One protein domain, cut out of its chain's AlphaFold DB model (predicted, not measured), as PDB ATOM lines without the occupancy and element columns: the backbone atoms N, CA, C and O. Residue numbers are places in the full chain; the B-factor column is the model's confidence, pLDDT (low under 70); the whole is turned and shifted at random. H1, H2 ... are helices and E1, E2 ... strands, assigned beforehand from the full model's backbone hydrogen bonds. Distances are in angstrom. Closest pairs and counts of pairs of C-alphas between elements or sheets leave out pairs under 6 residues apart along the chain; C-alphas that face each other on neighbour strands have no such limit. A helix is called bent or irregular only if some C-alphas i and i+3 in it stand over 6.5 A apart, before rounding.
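Overview. This is residues 18 to 115 of the 184 residues of the protein "Reverse transcriptase domain-containing protein" of Amphimedon queenslandica (UniProt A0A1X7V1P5). A long helix, H1, sharply kinked near one end, makes one side of the model, and a small three-stranded sheet of E1, E2 and E3 makes the other, with the long link of residues 73 to 89 looping out from the sheet toward the H1 side. E1 and E2 form a hairpin, E3 lies along the other side of E1, and residues 96 to 104 fold back beside E3. The printed part has 98 residues, with H1, E1, E2 and E3 in that order; the class is mixed, helices and strands, with under half of the residues in named elements. The sheet is mixed, in the order E2, E1, E3. The whole is only just loose, close to compact, with a radius of gyration of the C-alphas of 15.5 A and spans of 43 by 36 by 24 A.

Arrangement. H1, residues 18 to 41, has a kink of 85 degrees near residue 25 and is irregular, with C-alphas 22 and 25 8.0 A apart; 16 of its 20 O i to N i+4 pairs are within hydrogen-bond range. It is not on the sheet. E1, residues 50 to 57, is antiparallel to E2, residues 68 to 72, at 151 degrees, with N 54 and O 71 2.7 A apart. E1 is parallel to E3, residues 90 to 95, at 36 degrees, with N 53 and O 92 2.8 A apart. The pairing is staggered: E1 pairs with E3 over residues 50 to 53 and with E2 over 53 to 57.

Along the chain. H1 begins at C-alpha 18 (-32.467, 50.017, -21.196) and is 31.8 A long. E1 measures 22.4 A, E2 12.4 A and E3 16.9 A, ending at C-alpha 95 (-4.876, 48.841, -14.108).

Size, cuts and confidence. The C-alphas of Ser 40 and Asp 61, the two farthest apart, are 44.2 A apart. The printed part has no cut, and the link from E2 to E3 is long. Mean pLDDT of the printed part is 74.6, with residues 73 to 88 and 106 to 115 among those under 70.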
ATOM      1  N   LEU A  18     -31.256  50.001 -20.365       68.75
ATOM      2  CA  LEU A  18     -32.467  50.017 -21.196       68.75
ATOM      3  C   LEU A  18     -32.961  48.611 -21.551       68.75
ATOM      4  O   LEU A  18     -34.157  48.344 -21.437       68.75
ATOM      5  N   TYR A  19     -32.049  47.710 -21.923       71.56
ATOM      6  CA  TYR A  19     -32.386  46.324 -22.241       71.56
ATOM      7  C   TYR A  19     -32.935  45.609 -21.010       71.56
ATOM      8  O   TYR A  19     -34.008  45.017 -21.071       71.56
ATOM      9  N   LEU A  20     -32.280  45.737 -19.855       68.75
ATOM     10  CA  LEU A  20     -32.795  45.128 -18.628       68.75
ATOM     11  C   LEU A  20     -34.125  45.722 -18.181       68.75
ATOM     12  O   LEU A  20     -34.966  45.000 -17.664       68.75
ATOM     13  N   LYS A  21     -34.346  47.022 -18.381       70.62
ATOM     14  CA  LYS A  21     -35.631  47.652 -18.064       70.62
ATOM     15  C   LYS A  21     -36.758  47.111 -18.945       70.62
ATOM     16  O   LYS A  21     -37.857  46.903 -18.441       70.62
ATOM     17  N   HIS A  22     -36.482  46.873 -20.226       74.56
ATOM     18  CA  HIS A  22     -37.466  46.379 -21.190       74.56
ATOM     19  C   HIS A  22     -37.734  44.872 -21.047       74.56
ATOM     20  O   HIS A  22     -38.879  44.441 -21.127       74.56
ATOM     21  N   TYR A  23     -36.696  44.079 -20.773       74.81
ATOM     22  CA  TYR A  23     -36.776  42.617 -20.716       74.81
ATOM     23  C   TYR A  23     -36.759  42.043 -19.300       74.81
ATOM     24  O   TYR A  23     -36.763  40.828 -19.154       74.81
ATOM     25  N   ALA A  24     -36.786  42.887 -18.264       72.44
ATOM     26  CA  ALA A  24     -36.832  42.515 -16.849       72.44
ATOM     27  C   ALA A  24     -37.687  41.270 -16.586       72.44
ATOM     28  O   ALA A  24     -37.185  40.246 -16.143       72.44
ATOM     29  N   VAL A  25     -38.973  41.359 -16.933       73.38
ATOM     30  CA  VAL A  25     -39.970  40.311 -16.681       73.38
ATOM     31  C   VAL A  25     -39.658  39.032 -17.457       73.38
ATOM     32  O   VAL A  25     -39.841  37.942 -16.929       73.38
ATOM     33  N   ALA A  26     -39.162  39.149 -18.690       77.75
ATOM     34  CA  ALA A  26     -38.808  38.002 -19.524       77.75
ATOM     35  C   ALA A  26     -37.502  37.325 -19.072       77.75
ATOM     36  O   ALA A  26     -37.347  36.116 -19.228       77.75
ATOM     37  N   LEU A  27     -36.569  38.095 -18.504       74.75
ATOM     38  CA  LEU A  27     -35.289  37.608 -17.997       74.75
ATOM     39  C   LEU A  27     -35.404  37.022 -16.588       74.75
ATOM     40  O   LEU A  27     -34.591  36.169 -16.242       74.75
ATOM     41  N   THR A  28     -36.398  37.423 -15.788       75.19
ATOM     42  CA  THR A  28     -36.563  36.905 -14.423       75.19
ATOM     43  C   THR A  28     -36.660  35.372 -14.388       75.19
ATOM     44  O   THR A  28     -35.816  34.778 -13.727       75.19
ATOM     45  N   PRO A  29     -37.569  34.683 -15.116       81.31
ATOM     46  CA  PRO A  29     -37.668  33.222 -15.037       81.31
ATOM     47  C   PRO A  29     -36.371  32.456 -15.366       81.31
ATOM     48  O   PRO A  29     -35.986  31.604 -14.561       81.31
ATOM     49  N   PRO A  30     -35.651  32.724 -16.480       82.38
ATOM     50  CA  PRO A  30     -34.404  32.017 -16.764       82.38
ATOM     51  C   PRO A  30     -33.280  32.377 -15.783       82.38
ATOM     52  O   PRO A  30     -32.504  31.497 -15.419       82.38
ATOM     53  N   LEU A  31     -33.200  33.627 -15.308       76.69
ATOM     54  CA  LEU A  31     -32.217  34.013 -14.291       76.69
ATOM     55  C   LEU A  31     -32.499  33.324 -12.952       76.69
ATOM     56  O   LEU A  31     -31.583  32.765 -12.357       76.69
ATOM     57  N   THR A  32     -33.756  33.291 -12.508       80.75
ATOM     58  CA  THR A  32     -34.176  32.568 -11.300       80.75
ATOM     59  C   THR A  32     -33.895  31.073 -11.429       80.75
ATOM     60  O   THR A  32     -33.387  30.467 -10.490       80.75
ATOM     61  N   TYR A  33     -34.157  30.472 -12.595       83.81
ATOM     62  CA  TYR A  33     -33.819  29.070 -12.843       83.81
ATOM     63  C   TYR A  33     -32.312  28.819 -12.733       83.81
ATOM     64  O   TYR A  33     -31.906  27.909 -12.019       83.81
ATOM     65  N   LEU A  34     -31.476  29.636 -13.386       78.50
ATOM     66  CA  LEU A  34     -30.017  29.504 -13.314       78.50
ATOM     67  C   LEU A  34     -29.486  29.711 -11.894       78.50
ATOM     68  O   LEU A  34     -28.574  29.000 -11.474       78.50
ATOM     69  N   PHE A  35     -30.069  30.654 -11.153       77.75
ATOM     70  CA  PHE A  35     -29.732  30.897  -9.756       77.75
ATOM     71  C   PHE A  35     -30.047  29.671  -8.899       77.75
ATOM     72  O   PHE A  35     -29.157  29.115  -8.264       77.75
ATOM     73  N   ASN A  36     -31.290  29.188  -8.953       81.06
ATOM     74  CA  ASN A  36     -31.736  28.022  -8.195       81.06
ATOM     75  C   ASN A  36     -30.983  26.750  -8.595       81.06
ATOM     76  O   ASN A  36     -30.674  25.914  -7.744       81.06
ATOM     77  N   LEU A  37     -30.648  26.608  -9.878       82.44
ATOM     78  CA  LEU A  37     -29.796  25.528 -10.354       82.44
ATOM     79  C   LEU A  37     -28.415  25.633  -9.709       82.44
ATOM     80  O   LEU A  37     -27.994  24.673  -9.084       82.44
ATOM     81  N   SER A  38     -27.775  26.805  -9.751       77.38
ATOM     82  CA  SER A  38     -26.456  27.034  -9.139       77.38
ATOM     83  C   SER A  38     -26.438  26.771  -7.631       77.38
ATOM     84  O   SER A  38     -25.458  26.244  -7.105       77.38
ATOM     85  N   VAL A  39     -27.535  27.120  -6.947       74.94
ATOM     86  CA  VAL A  39     -27.787  26.791  -5.540       74.94
ATOM     87  C   VAL A  39     -27.831  25.262  -5.391       74.94
ATOM     88  O   VAL A  39     -26.958  24.663  -4.774       74.94
ATOM     89  N   SER A  40     -28.778  24.583  -6.038       79.62
ATOM     90  CA  SER A  40     -28.950  23.127  -5.896       79.62
ATOM     91  C   SER A  40     -27.717  22.297  -6.287       79.62
ATOM     92  O   SER A  40     -27.374  21.338  -5.596       79.62
ATOM     93  N   THR A  41     -27.011  22.667  -7.358       78.31
ATOM     94  CA  THR A  41     -25.834  21.941  -7.859       78.31
ATOM     95  C   THR A  41     -24.543  22.346  -7.171       78.31
ATOM     96  O   THR A  41     -23.509  21.725  -7.420       78.31
ATOM     97  N   HIS A  42     -24.580  23.388  -6.338       73.38
ATOM     98  CA  HIS A  42     -23.401  23.983  -5.720       73.38
ATOM     99  C   HIS A  42     -22.314  24.332  -6.752       73.38
ATOM    100  O   HIS A  42     -21.119  24.255  -6.460       73.38
ATOM    101  N   SER A  43     -22.713  24.702  -7.974       73.31
ATOM    102  CA  SER A  43     -21.805  24.940  -9.099       73.31
ATOM    103  C   SER A  43     -22.237  26.140  -9.941       73.31
ATOM    104  O   SER A  43     -23.409  26.317 -10.244       73.31
ATOM    105  N   LEU A  44     -21.274  26.977 -10.322       72.12
ATOM    106  CA  LEU A  44     -21.466  28.100 -11.236       72.12
ATOM    107  C   LEU A  44     -20.971  27.737 -12.638       72.12
ATOM    108  O   LEU A  44     -20.013  26.951 -12.757       72.12
ATOM    109  N   PRO A  45     -21.530  28.370 -13.684       72.62
ATOM    110  CA  PRO A  45     -20.929  28.396 -15.011       72.62
ATOM    111  C   PRO A  45     -19.458  28.817 -14.941       72.62
ATOM    112  O   PRO A  45     -19.096  29.710 -14.175       72.62
ATOM    113  N   LEU A  46     -18.603  28.187 -15.749       69.94
ATOM    114  CA  LEU A  46     -17.160  28.453 -15.745       69.94
ATOM    115  C   LEU A  46     -16.844  29.935 -16.011       69.94
ATOM    116  O   LEU A  46     -15.990  30.511 -15.337       69.94
ATOM    117  N   ASP A  47     -17.595  30.559 -16.918       71.06
ATOM    118  CA  ASP A  47     -17.454  31.974 -17.281       71.06
ATOM    119  C   ASP A  47     -17.733  32.926 -16.110       71.06
ATOM    120  O   ASP A  47     -17.312  34.080 -16.129       71.06
ATOM    121  N   TRP A  48     -18.437  32.460 -15.075       70.56
ATOM    122  CA  TRP A  48     -18.756  33.252 -13.887       70.56
ATOM    123  C   TRP A  48     -17.724  33.078 -12.774       70.56
ATOM    124  O   TRP A  48     -17.782  33.801 -11.788       70.56
ATOM    125  N   ARG A  49     -16.771  32.148 -12.919       72.56
ATOM    126  CA  ARG A  49     -15.739  31.877 -11.906       72.56
ATOM    127  C   ARG A  49     -14.513  32.771 -12.047       72.56
ATOM    128  O   ARG A  49     -13.658  32.753 -11.174       72.56
ATOM    129  N   THR A  50     -14.366  33.519 -13.137       75.81
ATOM    130  CA  THR A  50     -13.204  34.401 -13.321       75.81
ATOM    131  C   THR A  50     -13.650  35.848 -13.308       75.81
ATOM    132  O   THR A  50     -14.508  36.247 -14.086       75.81
ATOM    133  N   HIS A  51     -13.037  36.642 -12.440       75.94
ATOM    134  CA  HIS A  51     -13.376  38.036 -12.235       75.94
ATOM    135  C   HIS A  51     -12.188  38.933 -12.551       75.94
ATOM    136  O   HIS A  51     -11.058  38.712 -12.125       75.94
ATOM    137  N   LEU A  52     -12.458  39.992 -13.294       79.06
ATOM    138  CA  LEU A  52     -11.503  41.042 -13.581       79.06
ATOM    139  C   LEU A  52     -12.007  42.272 -12.844       79.06
ATOM    140  O   LEU A  52     -13.152  42.670 -13.039       79.06
ATOM    141  N   ILE A  53     -11.180  42.850 -11.990       84.12
ATOM    142  CA  ILE A  53     -11.520  44.010 -11.176       84.12
ATOM    143  C   ILE A  53     -10.875  45.241 -11.801       84.12
ATOM    144  O   ILE A  53      -9.654  45.315 -11.925       84.12
ATOM    145  N   LYS A  54     -11.693  46.230 -12.157       84.31
ATOM    146  CA  LYS A  54     -11.255  47.581 -12.493       84.31
ATOM    147  C   LYS A  54     -11.485  48.500 -11.296       84.31
ATOM    148  O   LYS A  54     -12.638  48.773 -10.951       84.31
ATOM    149  N   PRO A  55     -10.425  49.022 -10.669       86.75
ATOM    150  CA  PRO A  55     -10.572  50.056  -9.661       86.75
ATOM    151  C   PRO A  55     -11.179  51.315 -10.290       86.75
ATOM    152  O   PRO A  55     -10.647  51.853 -11.261       86.75
ATOM    153  N   ILE A  56     -12.287  51.805  -9.734       85.69
ATOM    154  CA  ILE A  56     -12.863  53.104 -10.101       85.69
ATOM    155  C   ILE A  56     -12.657  54.070  -8.946       85.69
ATOM    156  O   ILE A  56     -13.126  53.833  -7.835       85.69
ATOM    157  N   PHE A  57     -11.974  55.175  -9.220       86.81
ATOM    158  CA  PHE A  57     -11.739  56.216  -8.229       86.81
ATOM    159  C   PHE A  57     -13.064  56.839  -7.761       86.81
ATOM    160  O   PHE A  57     -13.871  57.276  -8.581       86.81
ATOM    161  N   LYS A  58     -13.283  56.873  -6.442       83.69
ATOM    162  CA  LYS A  58     -14.476  57.457  -5.817       83.69
ATOM    163  C   LYS A  58     -14.286  58.954  -5.556       83.69
ATOM    164  O   LYS A  58     -15.034  59.754  -6.108       83.69
ATOM    165  N   SER A  59     -13.333  59.323  -4.696       82.19
ATOM    166  CA  SER A  59     -13.057  60.709  -4.275       82.19
ATOM    167  C   SER A  59     -11.771  60.796  -3.435       82.19
ATOM    168  O   SER A  59     -11.275  59.769  -2.987       82.19
ATOM    169  N   TRP A  60     -11.283  62.015  -3.162       90.31
ATOM    170  CA  TRP A  60     -10.123  62.319  -2.296       90.31
ATOM    171  C   TRP A  60      -8.740  62.017  -2.897       90.31
ATOM    172  O   TRP A  60      -8.427  62.465  -3.997       90.31
ATOM    173  N   ASP A  61      -7.886  61.336  -2.138       89.31
ATOM    174  CA  ASP A  61      -6.512  61.033  -2.502       89.31
ATOM    175  C   ASP A  61      -6.449  59.783  -3.392       89.31
ATOM    176  O   ASP A  61      -6.928  58.712  -3.007       89.31
ATOM    177  N   LYS A  62      -5.837  59.926  -4.572       90.12
ATOM    178  CA  LYS A  62      -5.622  58.848  -5.551       90.12
ATOM    179  C   LYS A  62      -4.520  57.872  -5.130       90.12
ATOM    180  O   LYS A  62      -4.460  56.770  -5.662       90.12
ATOM    181  N   CYS A  63      -3.660  58.245  -4.187       88.69
ATOM    182  CA  CYS A  63      -2.624  57.357  -3.665       88.69
ATOM    183  C   CYS A  63      -3.168  56.364  -2.628       88.69
ATOM    184  O   CYS A  63      -2.520  55.360  -2.340       88.69
ATOM    185  N   ASN A  64      -4.370  56.598  -2.091       86.88
ATOM    186  CA  ASN A  64      -4.997  55.704  -1.128       86.88
ATOM    187  C   ASN A  64      -5.957  54.721  -1.821       86.88
ATOM    188  O   ASN A  64      -7.016  55.104  -2.320       86.88
ATOM    189  N   VAL A  65      -5.621  53.428  -1.786       84.31
ATOM    190  CA  VAL A  65      -6.420  52.348  -2.394       84.31
ATOM    191  C   VAL A  65      -7.854  52.264  -1.848       84.31
ATOM    192  O   VAL A  65      -8.765  51.905  -2.591       84.31
ATOM    193  N   ALA A  66      -8.098  52.665  -0.594       87.00
ATOM    194  CA  ALA A  66      -9.435  52.655   0.010       87.00
ATOM    195  C   ALA A  66     -10.411  53.640  -0.665       87.00
ATOM    196  O   ALA A  66     -11.629  53.518  -0.522       87.00
ATOM    197  N   ASN A  67      -9.887  54.600  -1.430       88.62
ATOM    198  CA  ASN A  67     -10.674  55.567  -2.190       88.62
ATOM    199  C   ASN A  67     -11.113  55.049  -3.569       88.62
ATOM    200  O   ASN A  67     -11.705  55.799  -4.348       88.62
ATOM    201  N   TYR A  68     -10.857  53.777  -3.880       88.31
ATOM    202  CA  TYR A  68     -11.280  53.129  -5.116       88.31
ATOM    203  C   TYR A  68     -12.365  52.088  -4.843       88.31
ATOM    204  O   TYR A  68     -12.355  51.384  -3.838       88.31
ATOM    205  N   ARG A  69     -13.316  51.975  -5.769       81.75
ATOM    206  CA  ARG A  69     -14.304  50.896  -5.789       81.75
ATOM    207  C   ARG A  69     -13.776  49.741  -6.639       81.75
ATOM    208  O   ARG A  69     -13.389  49.995  -7.781       81.75
ATOM    209  N   PRO A  70     -13.784  48.497  -6.139       80.69
ATOM    210  CA  PRO A  70     -13.427  47.334  -6.936       80.69
ATOM    211  C   PRO A  70     -14.611  46.953  -7.834       80.69
ATOM    212  O   PRO A  70     -15.538  46.273  -7.398       80.69
ATOM    213  N   ILE A  71     -14.608  47.420  -9.085       76.56
ATOM    214  CA  ILE A  71     -15.677  47.114 -10.038       76.56
ATOM    215  C   ILE A  71     -15.303  45.865 -10.831       76.56
ATOM    216  O   ILE A  71     -14.364  45.891 -11.620       76.56
ATOM    217  N   SER A  72     -16.023  44.768 -10.630       71.88
ATOM    218  CA  SER A  72     -15.886  43.559 -11.431       71.88
ATOM    219  C   SER A  72     -16.540  43.695 -12.794       71.88
ATOM    220  O   SER A  72     -17.646  44.216 -12.939       71.88
ATOM    221  N   PHE A  73     -15.854  43.143 -13.786       63.31
ATOM    222  CA  PHE A  73     -16.347  42.947 -15.139       63.31
ATOM    223  C   PHE A  73     -17.217  41.688 -15.297       63.31
ATOM    224  O   PHE A  73     -17.963  41.593 -16.264       63.31
ATOM    225  N   TYR A  74     -17.159  40.732 -14.366       58.34
ATOM    226  CA  TYR A  74     -17.900  39.467 -14.455       58.34
ATOM    227  C   TYR A  74     -18.893  39.306 -13.298       58.34
ATOM    228  O   TYR A  74     -18.782  39.991 -12.276       58.34
ATOM    229  N   GLN A  75     -19.891  38.440 -13.498       55.25
ATOM    230  CA  GLN A  75     -21.074  38.322 -12.642       55.25
ATOM    231  C   GLN A  75     -20.731  38.053 -11.172       55.25
ATOM    232  O   GLN A  75     -19.745  37.373 -10.897       55.25
ATOM    233  N   PRO A  76     -21.513  38.587 -10.219       52.19
ATOM    234  CA  PRO A  76     -21.239  38.372  -8.813       52.19
ATOM    235  C   PRO A  76     -21.559  36.937  -8.415       52.19
ATOM    236  O   PRO A  76     -22.615  36.405  -8.748       52.19
ATOM    237  N   TYR A  77     -20.664  36.358  -7.627       56.53
ATOM    238  CA  TYR A  77     -20.986  35.207  -6.808       56.53
ATOM    239  C   TYR A  77     -21.494  35.701  -5.458       56.53
ATOM    240  O   TYR A  77     -20.926  36.608  -4.859       56.53
ATOM    241  N   LEU A  78     -22.560  35.100  -4.958       54.94
ATOM    242  CA  LEU A  78     -22.937  35.246  -3.566       54.94
ATOM    243  C   LEU A  78     -22.600  33.928  -2.881       54.94
ATOM    244  O   LEU A  78     -22.988  32.869  -3.375       54.94
ATOM    245  N   ARG A  79     -21.855  33.978  -1.772       55.81
ATOM    246  CA  ARG A  79     -21.610  32.777  -0.975       55.81
ATOM    247  C   ARG A  79     -22.957  32.305  -0.441       55.81
ATOM    248  O   ARG A  79     -23.609  33.018   0.311       55.81
ATOM    249  N   LEU A  80     -23.374  31.115  -0.848       55.41
ATOM    250  CA  LEU A  80     -24.644  30.530  -0.436       55.41
ATOM    251  C   LEU A  80     -24.461  29.788   0.898       55.41
ATOM    252  O   LEU A  80     -24.620  28.581   0.980       55.41
ATOM    253  N   GLY A  81     -24.082  30.498   1.958       53.16
ATOM    254  CA  GLY A  81     -23.880  29.900   3.283       53.16
ATOM    255  C   GLY A  81     -22.579  29.097   3.454       53.16
ATOM    256  O   GLY A  81     -21.776  28.919   2.534       53.16
ATOM    257  N   GLU A  82     -22.341  28.634   4.685       54.31
ATOM    258  CA  GLU A  82     -21.048  28.077   5.115       54.31
ATOM    259  C   GLU A  82     -20.709  26.698   4.532       54.31
ATOM    260  O   GLU A  82     -19.532  26.359   4.432       54.31
ATOM    261  N   ASN A  83     -21.720  25.936   4.104       53.25
ATOM    262  CA  ASN A  83     -21.580  24.550   3.641       53.25
ATOM    263  C   ASN A  83     -21.348  24.408   2.128       53.25
ATOM    264  O   ASN A  83     -21.267  23.285   1.631       53.25
ATOM    265  N   TYR A  84     -21.263  25.511   1.376       55.81
ATOM    266  CA  TYR A  84     -20.986  25.420  -0.055       55.81
ATOM    267  C   TYR A  84     -19.505  25.125  -0.291       55.81
ATOM    268  O   TYR A  84     -18.657  25.852   0.236       55.81
ATOM    269  N   PRO A  85     -19.171  24.093  -1.092       53.91
ATOM    270  CA  PRO A  85     -17.793  23.845  -1.472       53.91
ATOM    271  C   PRO A  85     -17.229  25.100  -2.132       53.91
ATOM    272  O   PRO A  85     -17.887  25.708  -2.982       53.91
ATOM    273  N   GLN A  86     -16.019  25.489  -1.719       55.28
ATOM    274  CA  GLN A  86     -15.276  26.563  -2.367       55.28
ATOM    275  C   GLN A  86     -15.198  26.231  -3.855       55.28
ATOM    276  O   GLN A  86     -14.546  25.272  -4.259       55.28
ATOM    277  N   GLN A  87     -15.926  26.984  -4.669       60.69
ATOM    278  CA  GLN A  87     -15.699  26.949  -6.099       60.69
ATOM    279  C   GLN A  87     -14.422  27.737  -6.378       60.69
ATOM    280  O   GLN A  87     -14.157  28.724  -5.692       60.69
ATOM    281  N   ASP A  88     -13.650  27.319  -7.384       67.44
ATOM    282  CA  ASP A  88     -12.419  27.990  -7.830       67.44
ATOM    283  C   ASP A  88     -12.708  29.349  -8.503       67.44
ATOM    284  O   ASP A  88     -12.314  29.605  -9.646       67.44
ATOM    285  N   CYS A  89     -13.441  30.224  -7.815       73.94
ATOM    286  CA  CYS A  89     -13.654  31.596  -8.221       73.94
ATOM    287  C   CYS A  89     -12.342  32.352  -8.045       73.94
ATOM    288  O   CYS A  89     -11.769  32.375  -6.962       73.94
ATOM    289  N   ARG A  90     -11.839  32.974  -9.105       80.56
ATOM    290  CA  ARG A  90     -10.567  33.696  -9.107       80.56
ATOM    291  C   ARG A  90     -10.788  35.124  -9.560       80.56
ATOM    292  O   ARG A  90     -11.540  35.361 -10.497       80.56
ATOM    293  N   GLN A  91     -10.100  36.072  -8.938       84.31
ATOM    294  CA  GLN A  91     -10.114  37.475  -9.330       84.31
ATOM    295  C   GLN A  91      -8.710  38.002  -9.610       84.31
ATOM    296  O   GLN A  91      -7.764  37.614  -8.932       84.31
ATOM    297  N   CYS A  92      -8.577  38.929 -10.551       86.50
ATOM    298  CA  CYS A  92      -7.369  39.736 -10.722       86.50
ATOM    299  C   CYS A  92      -7.731  41.211 -10.908       86.50
ATOM    300  O   CYS A  92      -8.822  41.546 -11.369       86.50
ATOM    301  N   VAL A  93      -6.821  42.107 -10.535       87.69
ATOM    302  CA  VAL A  93      -6.986  43.552 -10.704       87.69
ATOM    303  C   VAL A  93      -6.318  43.976 -12.005       87.69
ATOM    304  O   VAL A  93      -5.159  43.641 -12.241       87.69
ATOM    305  N   ARG A  94      -7.030  44.743 -12.837       86.25
ATOM    306  CA  ARG A  94      -6.477  45.389 -14.031       86.25
ATOM    307  C   ARG A  94      -6.374  46.891 -13.831       86.25
ATOM    308  O   ARG A  94      -7.379  47.561 -13.587       86.25
ATOM    309  N   VAL A  95      -5.164  47.408 -14.016       85.94
ATOM    310  CA  VAL A  95      -4.876  48.841 -14.108       85.94
ATOM    311  C   VAL A  95      -4.230  49.079 -15.465       85.94
ATOM    312  O   VAL A  95      -3.204  48.481 -15.789       85.94
ATOM    313  N   ASP A  96      -4.879  49.903 -16.282       84.94
ATOM    314  CA  ASP A  96      -4.522  50.122 -17.684       84.94
ATOM    315  C   ASP A  96      -4.386  48.794 -18.457       84.94
ATOM    316  O   ASP A  96      -5.369  48.059 -18.588       84.94
ATOM    317  N   ASN A  97      -3.182  48.468 -18.935       84.44
ATOM    318  CA  ASN A  97      -2.881  47.240 -19.682       84.44
ATOM    319  C   ASN A  97      -2.175  46.163 -18.841       84.44
ATOM    320  O   ASN A  97      -1.716  45.164 -19.392       84.44
ATOM    321  N   THR A  98      -2.091  46.348 -17.521       87.75
ATOM    322  CA  THR A  98      -1.398  45.421 -16.617       87.75
ATOM    323  C   THR A  98      -2.399  44.700 -15.722       87.75
ATOM    324  O   THR A  98      -3.297  45.326 -15.156       87.75
ATOM    325  N   ASN A  99      -2.234  43.383 -15.577       89.62
ATOM    326  CA  ASN A  99      -3.024  42.552 -14.668       89.62
ATOM    327  C   ASN A  99      -2.165  42.125 -13.475       89.62
ATOM    328  O   ASN A  99      -0.984  41.829 -13.645       89.62
ATOM    329  N   SER A 100      -2.771  42.052 -12.294       92.31
ATOM    330  CA  SER A 100      -2.194  41.338 -11.157       92.31
ATOM    331  C   SER A 100      -2.278  39.823 -11.351       92.31
ATOM    332  O   SER A 100      -2.987  39.331 -12.235       92.31
ATOM    333  N   ASP A 101      -1.654  39.085 -10.436       91.00
ATOM    334  CA  ASP A 101      -1.921  37.660 -10.273       91.00
ATOM    335  C   ASP A 101      -3.387  37.404  -9.904       91.00
ATOM    336  O   ASP A 101      -4.088  38.272  -9.361       91.00
ATOM    337  N   PHE A 102      -3.846  36.193 -10.213       87.06
ATOM    338  CA  PHE A 102      -5.161  35.718  -9.814       87.06
ATOM    339  C   PHE A 102      -5.155  35.273  -8.352       87.06
ATOM    340  O   PHE A 102      -4.323  34.469  -7.938       87.06
ATOM    341  N   LEU A 103      -6.141  35.744  -7.595       84.38
ATOM    342  CA  LEU A 103      -6.397  35.354  -6.215       84.38
ATOM    343  C   LEU A 103      -7.738  34.640  -6.108       84.38
ATOM    344  O   LEU A 103      -8.686  34.993  -6.806       84.38
ATOM    345  N   LEU A 104      -7.826  33.655  -5.218       79.00
ATOM    346  CA  LEU A 104      -9.077  32.955  -4.942       79.00
ATOM    347  C   LEU A 104     -10.073  33.895  -4.242       79.00
ATOM    348  O   LEU A 104      -9.719  34.615  -3.307       79.00
ATOM    349  N   VAL A 105     -11.324  33.872  -4.691       71.56
ATOM    350  CA  VAL A 105     -12.451  34.597  -4.102       71.56
ATOM    351  C   VAL A 105     -13.264  33.617  -3.278       71.56
ATOM    352  O   VAL A 105     -13.923  32.732  -3.817       71.56
ATOM    353  N   LEU A 106     -13.226  33.799  -1.963       61.62
ATOM    354  CA  LEU A 106     -13.943  32.939  -1.025       61.62
ATOM    355  C   LEU A 106     -15.413  33.357  -0.854       61.62
ATOM    356  O   LEU A 106     -16.255  32.519  -0.539       61.62
ATOM    357  N   SER A 107     -15.730  34.643  -1.049       60.91
ATOM    358  CA  SER A 107     -17.083  35.190  -0.906       60.91
ATOM    359  C   SER A 107     -17.207  36.618  -1.458       60.91
ATOM    360  O   SER A 107     -16.211  37.329  -1.599       60.91
ATOM    361  N   GLY A 108     -18.450  37.047  -1.723       58.31
ATOM    362  CA  GLY A 108     -18.817  38.454  -1.926       58.31
ATOM    363  C   GLY A 108     -19.405  38.789  -3.299       58.31
ATOM    364  O   GLY A 108     -18.881  38.388  -4.335       58.31
ATOM    365  N   VAL A 109     -20.465  39.604  -3.302       60.84
ATOM    366  CA  VAL A 109     -21.071  40.153  -4.526       60.84
ATOM    367  C   VAL A 109     -20.133  41.193  -5.108       60.84
ATOM    368  O   VAL A 109     -19.943  42.277  -4.552       60.84
ATOM    369  N   LEU A 110     -19.562  40.881  -6.261       60.28
ATOM    370  CA  LEU A 110     -18.716  41.829  -6.953       60.28
ATOM    371  C   LEU A 110     -19.543  42.961  -7.578       60.28
ATOM    372  O   LEU A 110     -20.502  42.743  -8.319       60.28
ATOM    373  N   GLN A 111     -19.154  44.195  -7.270       61.28
ATOM    374  CA  GLN A 111     -19.834  45.404  -7.734       61.28
ATOM    375  C   GLN A 111     -19.571  45.621  -9.227       61.28
ATOM    376  O   GLN A 111     -18.441  45.462  -9.654       61.28
ATOM    377  N   GLY A 112     -20.562  46.028 -10.026       58.66
ATOM    378  CA  GLY A 112     -20.337  46.402 -11.436       58.66
ATOM    379  C   GLY A 112     -21.107  45.607 -12.481       58.66
ATOM    380  O   GLY A 112     -21.250  46.078 -13.606       58.66
ATOM    381  N   SER A 113     -21.661  44.451 -12.115       66.31
ATOM    382  CA  SER A 113     -22.577  43.717 -12.991       66.31
ATOM    383  C   SER A 113     -23.950  44.387 -13.028       66.31
ATOM    384  O   SER A 113     -24.485  44.774 -11.989       66.31
ATOM    385  N   VAL A 114     -24.556  44.458 -14.213       65.19
ATOM    386  CA  VAL A 114     -25.937  44.940 -14.373       65.19
ATOM    387  C   VAL A 114     -26.965  43.877 -13.938       65.19
ATOM    388  O   VAL A 114     -28.079  44.214 -13.546       65.19
ATOM    389  N   ILE A 115     -26.570  42.597 -13.932       67.88
ATOM    390  CA  ILE A 115     -27.382  41.459 -13.468       67.88
ATOM    391  C   ILE A 115     -27.224  41.235 -11.957       67.88
ATOM    392  O   ILE A 115     -28.138  40.737 -11.307       67.88
TER     393      ILE A 115